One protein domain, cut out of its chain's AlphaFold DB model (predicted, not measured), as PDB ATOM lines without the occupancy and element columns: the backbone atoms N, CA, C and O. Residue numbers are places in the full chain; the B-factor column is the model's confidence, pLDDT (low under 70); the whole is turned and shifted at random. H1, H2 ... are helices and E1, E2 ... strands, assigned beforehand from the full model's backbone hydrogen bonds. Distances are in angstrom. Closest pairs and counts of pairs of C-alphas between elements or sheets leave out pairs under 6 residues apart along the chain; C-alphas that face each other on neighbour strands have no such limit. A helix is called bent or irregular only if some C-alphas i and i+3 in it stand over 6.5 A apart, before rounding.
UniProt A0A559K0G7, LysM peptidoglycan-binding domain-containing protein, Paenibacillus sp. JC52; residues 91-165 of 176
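What this domain is: This is residues 91 to 165 of the 176 residues of the protein "LysM peptidoglycan-binding domain-containing protein" of Paenibacillus sp. JC52 (UniProt A0A559K0G7). One antiparallel sheet of six strands is curled like part of a barrel and bent back on itself into two leaves: E3 and E2 face E4, E5 and E6, with E1 as the hinge. A short helix, H1, sits over the E5 and E6 side of the sheet, and the long link from E3 to E4 crosses from one leaf to the other. The printed part has 75 residues with one named helix and six named strands, along the chain H1 E1 E2 E3 E4 E5 E6; the sheet's order is E3 E2 E1 E4 E5 E6, and the class is mostly strand. It is compact, with a radius of gyration of the C-alphas of 11.7 A, and rounded, spanning 31 by 25 by 19 A.

How they stand to each other: H1, residues 91 to 97, is on the sheet of E1, residues 103 to 109, E2, 113 to 116, E3, 119 to 124, E4, 136 to 141, E5, 150 to 154, and E6, 160 to 164. Its height over the sheet is 10.0 A; it lies only just over E5 and E6, with 3 C-alphas on each, and runs across the strands, at 70 degrees to E5 on the local plane. The closest C-alphas of H1 and E6 are those of Ala 93 and Trp 160, 6.6 A apart. In H1 every O i to N i+4 pair is within hydrogen-bond range. E1, E2 and E3 form a meander, each strand the antiparallel neighbour of the one before; N 115 and O 108 are 3.0 A apart, and N 123 and O 114 are 2.9 A apart. E1 to E4 form a Greek key, E4 being the antiparallel neighbour of E1, with N 104 and O 137 2.9 A apart. The pairing of E1 is staggered: residues 103 to 105 pair with E4 and 106 to 109 with E2. E4, E5 and E6 form a second meander, with N 140 and O 152 2.8 A apart, and N 163 and O 151 2.8 A apart. Between the edge strands E3 and E6 the closest C-alphas, of Phe 123 and Phe 163, are 7.1 A apart. E2 and E5 are apart.

Where its parts are: H1 begins at C-alpha 91, (-60.969, -23.885, 24.827), and is 10.0 A long. E1 is 16.8 A long and begins at C-alpha 103, (-41.259, -27.609, 28.044). E2 is 10.4 A, E3 13.3 A, E4 15.0 A and E5 13.3 A long. E6, 13.2 A, ends at C-alpha 164, (-47.886, -34.513, 13.619).

The domain as a whole: The two C-alphas farthest apart are those of Ser 128 and Gly 146, 33.4 A. The printed part has no cut, and its long link is E3 to E4, with 11 residues. Mean pLDDT of the printed part is 85.5; residue 129 and residues 143 to 148 are under 70.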
ATOM      1  N   GLN A  91     -60.438 -23.423  23.540       89.75
ATOM      2  CA  GLN A  91     -60.969 -23.885  24.827       89.75
ATOM      3  C   GLN A  91     -60.656 -25.358  25.094       89.75
ATOM      4  O   GLN A  91     -60.234 -25.718  26.193       89.75
ATOM      5  N   SER A  92     -60.835 -26.215  24.085       89.75
ATOM      6  CA  SER A  92     -60.542 -27.644  24.219       89.75
ATOM      7  C   SER A  92     -59.052 -27.883  24.454       89.75
ATOM      8  O   SER A  92     -58.685 -28.690  25.308       89.75
ATOM      9  N   ALA A  93     -58.188 -27.158  23.746       88.69
ATOM     10  CA  ALA A  93     -56.748 -27.267  23.922       88.69
ATOM     11  C   ALA A  93     -56.285 -26.742  25.293       88.69
ATOM     12  O   ALA A  93     -55.512 -27.419  25.963       88.69
ATOM     13  N   GLU A  94     -56.807 -25.607  25.767       89.25
ATOM     14  CA  GLU A  94     -56.495 -25.073  27.101       89.25
ATOM     15  C   GLU A  94     -56.944 -26.025  28.213       89.25
ATOM     16  O   GLU A  94     -56.200 -26.260  29.163       89.25
ATOM     17  N   LYS A  95     -58.121 -26.646  28.072       89.50
ATOM     18  CA  LYS A  95     -58.602 -27.658  29.020       89.50
ATOM     19  C   LYS A  95     -57.709 -28.903  29.050       89.50
ATOM     20  O   LYS A  95     -57.486 -29.461  30.120       89.50
ATOM     21  N   ASN A  96     -57.231 -29.350  27.890       86.00
ATOM     22  CA  ASN A  96     -56.477 -30.598  27.772       86.00
ATOM     23  C   ASN A  96     -54.980 -30.430  28.077       86.00
ATOM     24  O   ASN A  96     -54.363 -31.351  28.607       86.00
ATOM     25  N   TYR A  97     -54.394 -29.279  27.734       87.12
ATOM     26  CA  TYR A  97     -52.941 -29.077  27.709       87.12
ATOM     27  C   TYR A  97     -52.461 -27.857  28.513       87.12
ATOM     28  O   TYR A  97     -51.265 -27.751  28.784       87.12
ATOM     29  N   GLY A  98     -53.364 -26.960  28.937       84.31
ATOM     30  CA  GLY A  98     -53.053 -25.706  29.646       84.31
ATOM     31  C   GLY A  98     -52.269 -25.853  30.948       84.31
ATOM     32  O   GLY A  98     -51.651 -24.892  31.395       84.31
ATOM     33  N   THR A  99     -52.254 -27.047  31.539       83.62
ATOM     34  CA  THR A  99     -51.560 -27.360  32.797       83.62
ATOM     35  C   THR A  99     -50.281 -28.181  32.604       83.62
ATOM     36  O   THR A  99     -49.737 -28.701  33.579       83.62
ATOM     37  N   SER A 100     -49.790 -28.338  31.367       84.62
ATOM     38  CA  SER A 100     -48.555 -29.092  31.124       84.62
ATOM     39  C   SER A 100     -47.344 -28.433  31.790       84.62
ATOM     40  O   SER A 100     -47.051 -27.263  31.555       84.62
ATOM     41  N   ASN A 101     -46.591 -29.225  32.558       88.56
ATOM     42  CA  ASN A 101     -45.314 -28.822  33.157       88.56
ATOM     43  C   ASN A 101     -44.100 -29.167  32.270       88.56
ATOM     44  O   ASN A 101     -42.961 -28.914  32.660       88.56
ATOM     45  N   GLN A 102     -44.310 -29.790  31.105       88.00
ATOM     46  CA  GLN A 102     -43.232 -30.129  30.172       88.00
ATOM     47  C   GLN A 102     -42.951 -28.954  29.238       88.00
ATOM     48  O   GLN A 102     -43.883 -28.346  28.715       88.00
ATOM     49  N   THR A 103     -41.673 -28.665  28.980       91.88
ATOM     50  CA  THR A 103     -41.259 -27.609  28.044       91.88
ATOM     51  C   THR A 103     -40.295 -28.137  26.985       91.88
ATOM     52  O   THR A 103     -39.499 -29.032  27.255       91.88
ATOM     53  N   THR A 104     -40.395 -27.612  25.762       91.81
ATOM     54  CA  THR A 104     -39.533 -27.960  24.626       91.81
ATOM     55  C   THR A 104     -38.822 -26.717  24.119       91.81
ATOM     56  O   THR A 104     -39.445 -25.658  23.994       91.81
ATOM     57  N   ARG A 105     -37.527 -26.835  23.815       93.19
ATOM     58  CA  ARG A 105     -36.746 -25.748  23.228       93.19
ATOM     59  C   ARG A 105     -36.916 -25.724  21.715       93.19
ATOM     60  O   ARG A 105     -36.852 -26.760  21.050       93.19
ATOM     61  N   VAL A 106     -37.077 -24.534  21.150       93.19
ATOM     62  CA  VAL A 106     -37.072 -24.357  19.694       93.19
ATOM     63  C   VAL A 106     -35.633 -24.334  19.190       93.19
ATOM     64  O   VAL A 106     -34.846 -23.467  19.572       93.19
ATOM     65  N   LEU A 107     -35.285 -25.289  18.331       93.44
ATOM     66  CA  LEU A 107     -33.933 -25.452  17.795       93.44
ATOM     67  C   LEU A 107     -33.713 -24.641  16.517       93.44
ATOM     68  O   LEU A 107     -32.620 -24.122  16.306       93.44
ATOM     69  N   LYS A 108     -34.750 -24.509  15.685       92.31
ATOM     70  CA  LYS A 108     -34.693 -23.788  14.411       92.31
ATOM     71  C   LYS A 108     -36.048 -23.172  14.089       92.31
ATOM     72  O   LYS A 108     -37.067 -23.827  14.287       92.31
ATOM     73  N   VAL A 109     -36.042 -21.943  13.577       91.56
ATOM     74  CA  VAL A 109     -37.219 -21.266  13.015       91.56
ATOM     75  C   VAL A 109     -36.788 -20.546  11.750       91.56
ATOM     76  O   VAL A 109     -35.852 -19.749  11.777       91.56
ATOM     77  N   THR A 110     -37.473 -20.815  10.650       92.00
ATOM     78  CA  THR A 110     -37.376 -20.035   9.415       92.00
ATOM     79  C   THR A 110     -38.783 -19.660   8.952       92.00
ATOM     80  O   THR A 110     -39.772 -19.991   9.605       92.00
ATOM     81  N   ASN A 111     -38.887 -18.990   7.808       88.88
ATOM     82  CA  ASN A 111     -40.173 -18.771   7.154       88.88
ATOM     83  C   ASN A 111     -40.798 -20.048   6.572       88.88
ATOM     84  O   ASN A 111     -41.962 -20.004   6.192       88.88
ATOM     85  N   GLN A 112     -40.039 -21.142   6.479       91.25
ATOM     86  CA  GLN A 112     -40.454 -22.395   5.851       91.25
ATOM     87  C   GLN A 112     -40.476 -23.584   6.809       91.25
ATOM     88  O   GLN A 112     -41.074 -24.604   6.484       91.25
ATOM     89  N   GLU A 113     -39.837 -23.491   7.976       93.19
ATOM     90  CA  GLU A 113     -39.743 -24.633   8.879       93.19
ATOM     91  C   GLU A 113     -39.547 -24.276  10.347       93.19
ATOM     92  O   GLU A 113     -39.014 -23.221  10.703       93.19
ATOM     93  N   ILE A 114     -39.914 -25.232  11.196       93.94
ATOM     94  CA  ILE A 114     -39.630 -25.230  12.624       93.94
ATOM     95  C   ILE A 114     -39.121 -26.596  13.086       93.94
ATOM     96  O   ILE A 114     -39.568 -27.640  12.610       93.94
ATOM     97  N   GLN A 115     -38.179 -26.589  14.028       93.69
ATOM     98  CA  GLN A 115     -37.668 -27.790  14.687       93.69
ATOM     99  C   GLN A 115     -37.717 -27.612  16.206       93.69
ATOM    100  O   GLN A 115     -37.218 -26.617  16.740       93.69
ATOM    101  N   PHE A 116     -38.277 -28.602  16.900       93.50
ATOM    102  CA  PHE A 116     -38.376 -28.634  18.358       93.50
ATOM    103  C   PHE A 116     -37.449 -29.703  18.935       93.50
ATOM    104  O   PHE A 116     -37.267 -30.760  18.343       93.50
ATOM    105  N   GLU A 117     -36.898 -29.471  20.121       92.12
ATOM    106  CA  GLU A 117     -36.032 -30.446  20.791       92.12
ATOM    107  C   GLU A 117     -36.780 -31.735  21.163       92.12
ATOM    108  O   GLU A 117     -36.287 -32.833  20.916       92.12
ATOM    109  N   ALA A 118     -38.007 -31.618  21.681       87.62
ATOM    110  CA  ALA A 118     -38.831 -32.770  22.060       87.62
ATOM    111  C   ALA A 118     -39.312 -33.624  20.866       87.62
ATOM    112  O   ALA A 118     -39.763 -34.755  21.062       87.62
ATOM    113  N   ALA A 119     -39.219 -33.089  19.646       86.69
ATOM    114  CA  ALA A 119     -39.519 -33.777  18.396       86.69
ATOM    115  C   ALA A 119     -38.543 -33.266  17.320       86.69
ATOM    116  O   ALA A 119     -38.909 -32.361  16.565       86.69
ATOM    117  N   PRO A 120     -37.309 -33.814  17.239       83.88
ATOM    118  CA  PRO A 120     -36.218 -33.280  16.414       83.88
ATOM    119  C   PRO A 120     -36.412 -33.525  14.909       83.88
ATOM    120  O   PRO A 120     -35.447 -33.595  14.149       83.88
ATOM    121  N   VAL A 121     -37.659 -33.638  14.466       87.31
ATOM    122  CA  VAL A 121     -38.063 -33.623  13.067       87.31
ATOM    123  C   VAL A 121     -38.341 -32.188  12.630       87.31
ATOM    124  O   VAL A 121     -38.600 -31.298  13.441       87.31
ATOM    125  N   THR A 122     -38.269 -31.955  11.327       90.12
ATOM    126  CA  THR A 122     -38.510 -30.635  10.747       90.12
ATOM    127  C   THR A 122     -39.955 -30.535  10.281       90.12
ATOM    128  O   THR A 122     -40.395 -31.323   9.445       90.12
ATOM    129  N   PHE A 123     -40.686 -29.558  10.805       90.88
ATOM    130  CA  PHE A 123     -42.061 -29.274  10.415       90.88
ATOM    131  C   PHE A 123     -42.070 -28.134   9.403       90.88
ATOM    132  O   PHE A 123     -41.669 -27.021   9.732       90.88
ATOM    133  N   GLN A 124     -42.487 -28.423   8.171       90.69
ATOM    134  CA  GLN A 124     -42.508 -27.459   7.068       90.69
ATOM    135  C   GLN A 124     -43.818 -26.653   7.062       90.69
ATOM    136  O   GLN A 124     -44.887 -27.202   7.331       90.69
ATOM    137  N   GLY A 125     -43.753 -25.371   6.710       87.06
ATOM    138  CA  GLY A 125     -44.904 -24.471   6.637       87.06
ATOM    139  C   GLY A 125     -44.501 -23.005   6.481       87.06
ATOM    140  O   GLY A 125     -43.352 -22.649   6.696       87.06
ATOM    141  N   ASN A 126     -45.447 -22.139   6.118       86.69
ATOM    142  CA  ASN A 126     -45.186 -20.703   5.990       86.69
ATOM    143  C   ASN A 126     -45.332 -20.020   7.355       86.69
ATOM    144  O   ASN A 126     -46.448 -19.712   7.771       86.69
ATOM    145  N   TYR A 127     -44.219 -19.795   8.052       82.25
ATOM    146  CA  TYR A 127     -44.221 -19.221   9.398       82.25
ATOM    147  C   TYR A 127     -43.749 -17.767   9.392       82.25
ATOM    148  O   TYR A 127     -42.638 -17.450   8.977       82.25
ATOM    149  N   SER A 128     -44.560 -16.868   9.939       73.69
ATOM    150  CA  SER A 128     -44.132 -15.515  10.295       73.69
ATOM    151  C   SER A 128     -44.034 -15.415  11.814       73.69
ATOM    152  O   SER A 128     -45.036 -15.184  12.473       73.69
ATOM    153  N   GLY A 129     -42.845 -15.638  12.384       65.25
ATOM    154  CA  GLY A 129     -42.550 -15.330  13.793       65.25
ATOM    155  C   GLY A 129     -43.606 -15.758  14.826       65.25
ATOM    156  O   GLY A 129     -44.034 -14.935  15.625       65.25
ATOM    157  N   HIS A 130     -44.012 -17.029  14.828       78.31
ATOM    158  CA  HIS A 130     -44.889 -17.608  15.867       78.31
ATOM    159  C   HIS A 130     -44.090 -18.298  16.983       78.31
ATOM    160  O   HIS A 130     -44.581 -18.594  18.063       78.31
ATOM    161  N   TYR A 131     -42.813 -18.556  16.728       90.44
ATOM    162  CA  TYR A 131     -41.903 -19.176  17.671       90.44
ATOM    163  C   TYR A 131     -40.568 -18.460  17.593       90.44
ATOM    164  O   TYR A 131     -40.152 -18.001  16.530       90.44
ATOM    165  N   THR A 132     -39.898 -18.355  18.729       88.81
ATOM    166  CA  THR A 132     -38.588 -17.719  18.834       88.81
ATOM    167  C   THR A 132     -37.549 -18.800  19.076       88.81
ATOM    168  O   THR A 132     -37.690 -19.612  19.992       88.81
ATOM    169  N   MET A 133     -36.511 -18.825  18.240       89.75
ATOM    170  CA  MET A 133     -35.400 -19.761  18.390       89.75
ATOM    171  C   MET A 133     -34.780 -19.622  19.784       89.75
ATOM    172  O   MET A 133     -34.507 -18.520  20.248       89.75
ATOM    173  N   GLY A 134     -34.545 -20.753  20.440       87.31
ATOM    174  CA  GLY A 134     -33.927 -20.824  21.756       87.31
ATOM    175  C   GLY A 134     -34.874 -20.684  22.944       87.31
ATOM    176  O   GLY A 134     -34.472 -21.068  24.043       87.31
ATOM    177  N   ASN A 135     -36.112 -20.235  22.730       87.69
ATOM    178  CA  ASN A 135     -37.117 -20.169  23.784       87.69
ATOM    179  C   ASN A 135     -37.710 -21.551  24.083       87.69
ATOM    180  O   ASN A 135     -37.794 -22.421  23.206       87.69
ATOM    181  N   SER A 136     -38.139 -21.719  25.333       92.06
ATOM    182  CA  SER A 136     -38.826 -22.912  25.821       92.06
ATOM    183  C   SER A 136     -40.331 -22.683  25.849       92.06
ATOM    184  O   SER A 136     -40.797 -21.680  26.387       92.06
ATOM    185  N   TYR A 137     -41.087 -23.632  25.304       92.00
ATOM    186  CA  TYR A 137     -42.543 -23.553  25.200       92.00
ATOM    187  C   TYR A 137     -43.201 -24.761  25.861       92.00
ATOM    188  O   TYR A 137     -42.678 -25.873  25.724       92.00
ATOM    189  N   PRO A 138     -44.334 -24.582  26.564       91.75
ATOM    190  CA  PRO A 138     -45.059 -25.702  27.136       91.75
ATOM    191  C   PRO A 138     -45.602 -26.596  26.020       91.75
ATOM    192  O   PRO A 138     -46.092 -26.108  24.994       91.75
ATOM    193  N   TYR A 139     -45.507 -27.909  26.218       91.62
ATOM    194  CA  TYR A 139     -45.968 -28.878  25.232       91.62
ATOM    195  C   TYR A 139     -46.602 -30.118  25.860       91.62
ATOM    196  O   TYR A 139     -46.404 -30.418  27.035       91.62
ATOM    197  N   TYR A 140     -47.341 -30.861  25.044       89.00
ATOM    198  CA  TYR A 140     -47.854 -32.189  25.351       89.00
ATOM    199  C   TYR A 140     -47.513 -33.145  24.205       89.00
ATOM    200  O   TYR A 140     -47.755 -32.837  23.038       89.00
ATOM    201  N   SER A 141     -46.951 -34.310  24.526       83.31
ATOM    202  CA  SER A 141     -46.794 -35.410  23.568       83.31
ATOM    203  C   SER A 141     -47.936 -36.407  23.719       83.31
ATOM    204  O   SER A 141     -48.228 -36.808  24.846       83.31
ATOM    205  N   ASP A 142     -48.517 -36.868  22.612       74.75
ATOM    206  CA  ASP A 142     -49.516 -37.942  22.635       74.75
ATOM    207  C   ASP A 142     -48.884 -39.259  23.129       74.75
ATOM    208  O   ASP A 142     -48.168 -39.943  22.395       74.75
ATOM    209  N   ALA A 143     -49.089 -39.575  24.411       59.72
ATOM    210  CA  ALA A 143     -48.559 -40.772  25.067       59.72
ATOM    211  C   ALA A 143     -49.594 -41.906  25.179       59.72
ATOM    212  O   ALA A 143     -49.226 -43.031  25.518       59.72
ATOM    213  N   SER A 144     -50.875 -41.642  24.897       56.28
ATOM    214  CA  SER A 144     -51.970 -42.597  25.132       56.28
ATOM    215  C   SER A 144     -52.077 -43.692  24.060       56.28
ATOM    216  O   SER A 144     -52.793 -44.671  24.259       56.28
ATOM    217  N   MET A 145     -51.314 -43.586  22.965       47.38
ATOM    218  CA  MET A 145     -51.341 -44.508  21.815       47.38
ATOM    219  C   MET A 145     -50.060 -45.354  21.643       47.38
ATOM    220  O   MET A 145     -49.846 -45.941  20.584       47.38
ATOM    221  N   GLY A 146     -49.183 -45.439  22.652       47.88
ATOM    222  CA  GLY A 146     -48.022 -46.351  22.622       47.88
ATOM    223  C   GLY A 146     -46.877 -45.959  21.670       47.88
ATOM    224  O   GLY A 146     -45.962 -46.754  21.461       47.88
ATOM    225  N   GLY A 147     -46.895 -44.741  21.124       56.34
ATOM    226  CA  GLY A 147     -45.826 -44.140  20.323       56.34
ATOM    227  C   GLY A 147     -46.146 -42.666  20.080       56.34
ATOM    228  O   GLY A 147     -47.300 -42.333  19.824       56.34
ATOM    229  N   LYS A 148     -45.164 -41.769  20.206       69.81
ATOM    230  CA  LYS A 148     -45.388 -40.319  20.096       69.81
ATOM    231  C   LYS A 148     -45.684 -39.966  18.634       69.81
ATOM    232  O   LYS A 148     -44.782 -40.010  17.809       69.81
ATOM    233  N   ARG A 149     -46.935 -39.650  18.282       77.62
ATOM    234  CA  ARG A 149     -47.329 -39.338  16.882       77.62
ATOM    235  C   ARG A 149     -47.497 -37.848  16.609       77.62
ATOM    236  O   ARG A 149     -47.639 -37.427  15.463       77.62
ATOM    237  N   SER A 150     -47.532 -37.044  17.657       86.75
ATOM    238  CA  SER A 150     -47.640 -35.599  17.550       86.75
ATOM    239  C   SER A 150     -47.066 -34.920  18.783       86.75
ATOM    240  O   SER A 150     -46.932 -35.517  19.858       86.75
ATOM    241  N   ILE A 151     -46.721 -33.653  18.598       88.69
ATOM    242  CA  ILE A 151     -46.409 -32.723  19.669       88.69
ATOM    243  C   ILE A 151     -47.365 -31.536  19.565       88.69
ATOM    244  O   ILE A 151     -47.472 -30.902  18.515       88.69
ATOM    245  N   THR A 152     -48.078 -31.253  20.651       91.31
ATOM    246  CA  THR A 152     -48.932 -30.070  20.776       91.31
ATOM    247  C   THR A 152     -48.186 -29.029  21.596       91.31
ATOM    248  O   THR A 152     -47.821 -29.309  22.734       91.31
ATOM    249  N   VAL A 153     -47.921 -27.856  21.024       92.00
ATOM    250  CA  VAL A 153     -47.104 -26.786  21.623       92.00
ATOM    251  C   VAL A 153     -47.916 -25.495  21.662       92.00
ATOM    252  O   VAL A 153     -48.667 -25.212  20.727       92.00
ATOM    253  N   LYS A 154     -47.774 -24.707  22.732       91.88
ATOM    254  CA  LYS A 154     -48.351 -23.360  22.819       91.88
ATOM    255  C   LYS A 154     -47.328 -22.327  22.358       91.88
ATOM    256  O   LYS A 154     -46.200 -22.345  22.840       91.88
ATOM    257  N   ASP A 155     -47.704 -21.451  21.437       91.06
ATOM    258  CA  ASP A 155     -46.808 -20.451  20.855       91.06
ATOM    259  C   ASP A 155     -46.641 -19.192  21.735       91.06
ATOM    260  O   ASP A 155     -47.197 -19.097  22.834       91.06
ATOM    261  N   ASN A 156     -45.861 -18.209  21.270       85.00
ATOM    262  CA  ASN A 156     -45.624 -16.951  21.999       85.00
ATOM    263  C   ASN A 156     -46.850 -16.016  22.075       85.00
ATOM    264  O   ASN A 156     -46.816 -15.050  22.831       85.00
ATOM    265  N   PHE A 157     -47.926 -16.300  21.338       83.81
ATOM    266  CA  PHE A 157     -49.215 -15.601  21.418       83.81
ATOM    267  C   PHE A 157     -50.238 -16.356  22.287       83.81
ATOM    268  O   PHE A 157     -51.378 -15.910  22.490       83.81
ATOM    269  N   GLY A 158     -49.840 -17.504  22.835       85.69
ATOM    270  CA  GLY A 158     -50.700 -18.359  23.635       85.69
ATOM    271  C   GLY A 158     -51.675 -19.191  22.802       85.69
ATOM    272  O   GLY A 158     -52.705 -19.593  23.334       85.69
ATOM    273  N   ILE A 159     -51.384 -19.420  21.521       87.31
ATOM    274  CA  ILE A 159     -52.181 -20.249  20.616       87.31
ATOM    275  C   ILE A 159     -51.600 -21.660  20.584       87.31
ATOM    276  O   ILE A 159     -50.390 -21.855  20.478       87.31
ATOM    277  N   TRP A 160     -52.471 -22.659  20.680       90.12
ATOM    278  CA  TRP A 160     -52.084 -24.062  20.558       90.12
ATOM    279  C   TRP A 160     -51.896 -24.487  19.101       90.12
ATOM    280  O   TRP A 160     -52.764 -24.250  18.263       90.12
ATOM    281  N   HIS A 161     -50.795 -25.189  18.830       90.94
ATOM    282  CA  HIS A 161     -50.475 -25.798  17.539       90.94
ATOM    283  C   HIS A 161     -50.190 -27.283  17.715       90.94
ATOM    284  O   HIS A 161     -49.545 -27.677  18.683       90.94
ATOM    285  N   MET A 162     -50.627 -28.102  16.761       89.38
ATOM    286  CA  MET A 162     -50.335 -29.534  16.737       89.38
ATOM    287  C   MET A 162     -49.442 -29.863  15.548       89.38
ATOM    288  O   MET A 162     -49.791 -29.597  14.400       89.38
ATOM    289  N   PHE A 163     -48.317 -30.505  15.831       89.62
ATOM    290  CA  PHE A 163     -47.350 -30.934  14.838       89.62
ATOM    291  C   PHE A 163     -47.301 -32.461  14.820       89.62
ATOM    292  O   PHE A 163     -46.772 -33.093  15.737       89.62
ATOM    293  N   ALA A 164     -47.902 -33.067  13.798       86.94
ATOM    294  CA  ALA A 164     -47.886 -34.513  13.619       86.94
ATOM    295  C   ALA A 164     -46.544 -34.972  13.037       86.94
ATOM    296  O   ALA A 164     -46.024 -34.364  12.102       86.94
ATOM    297  N   PHE A 165     -45.998 -36.064  13.567       80.44
ATOM    298  CA  PHE A 165     -44.782 -36.694  13.067       80.44
ATOM    299  C   PHE A 165     -44.860 -38.215  13.174       80.44
ATOM    300  O   PHE A 165     -45.577 -38.776  13.999       80.44
TER     301      PHE A 165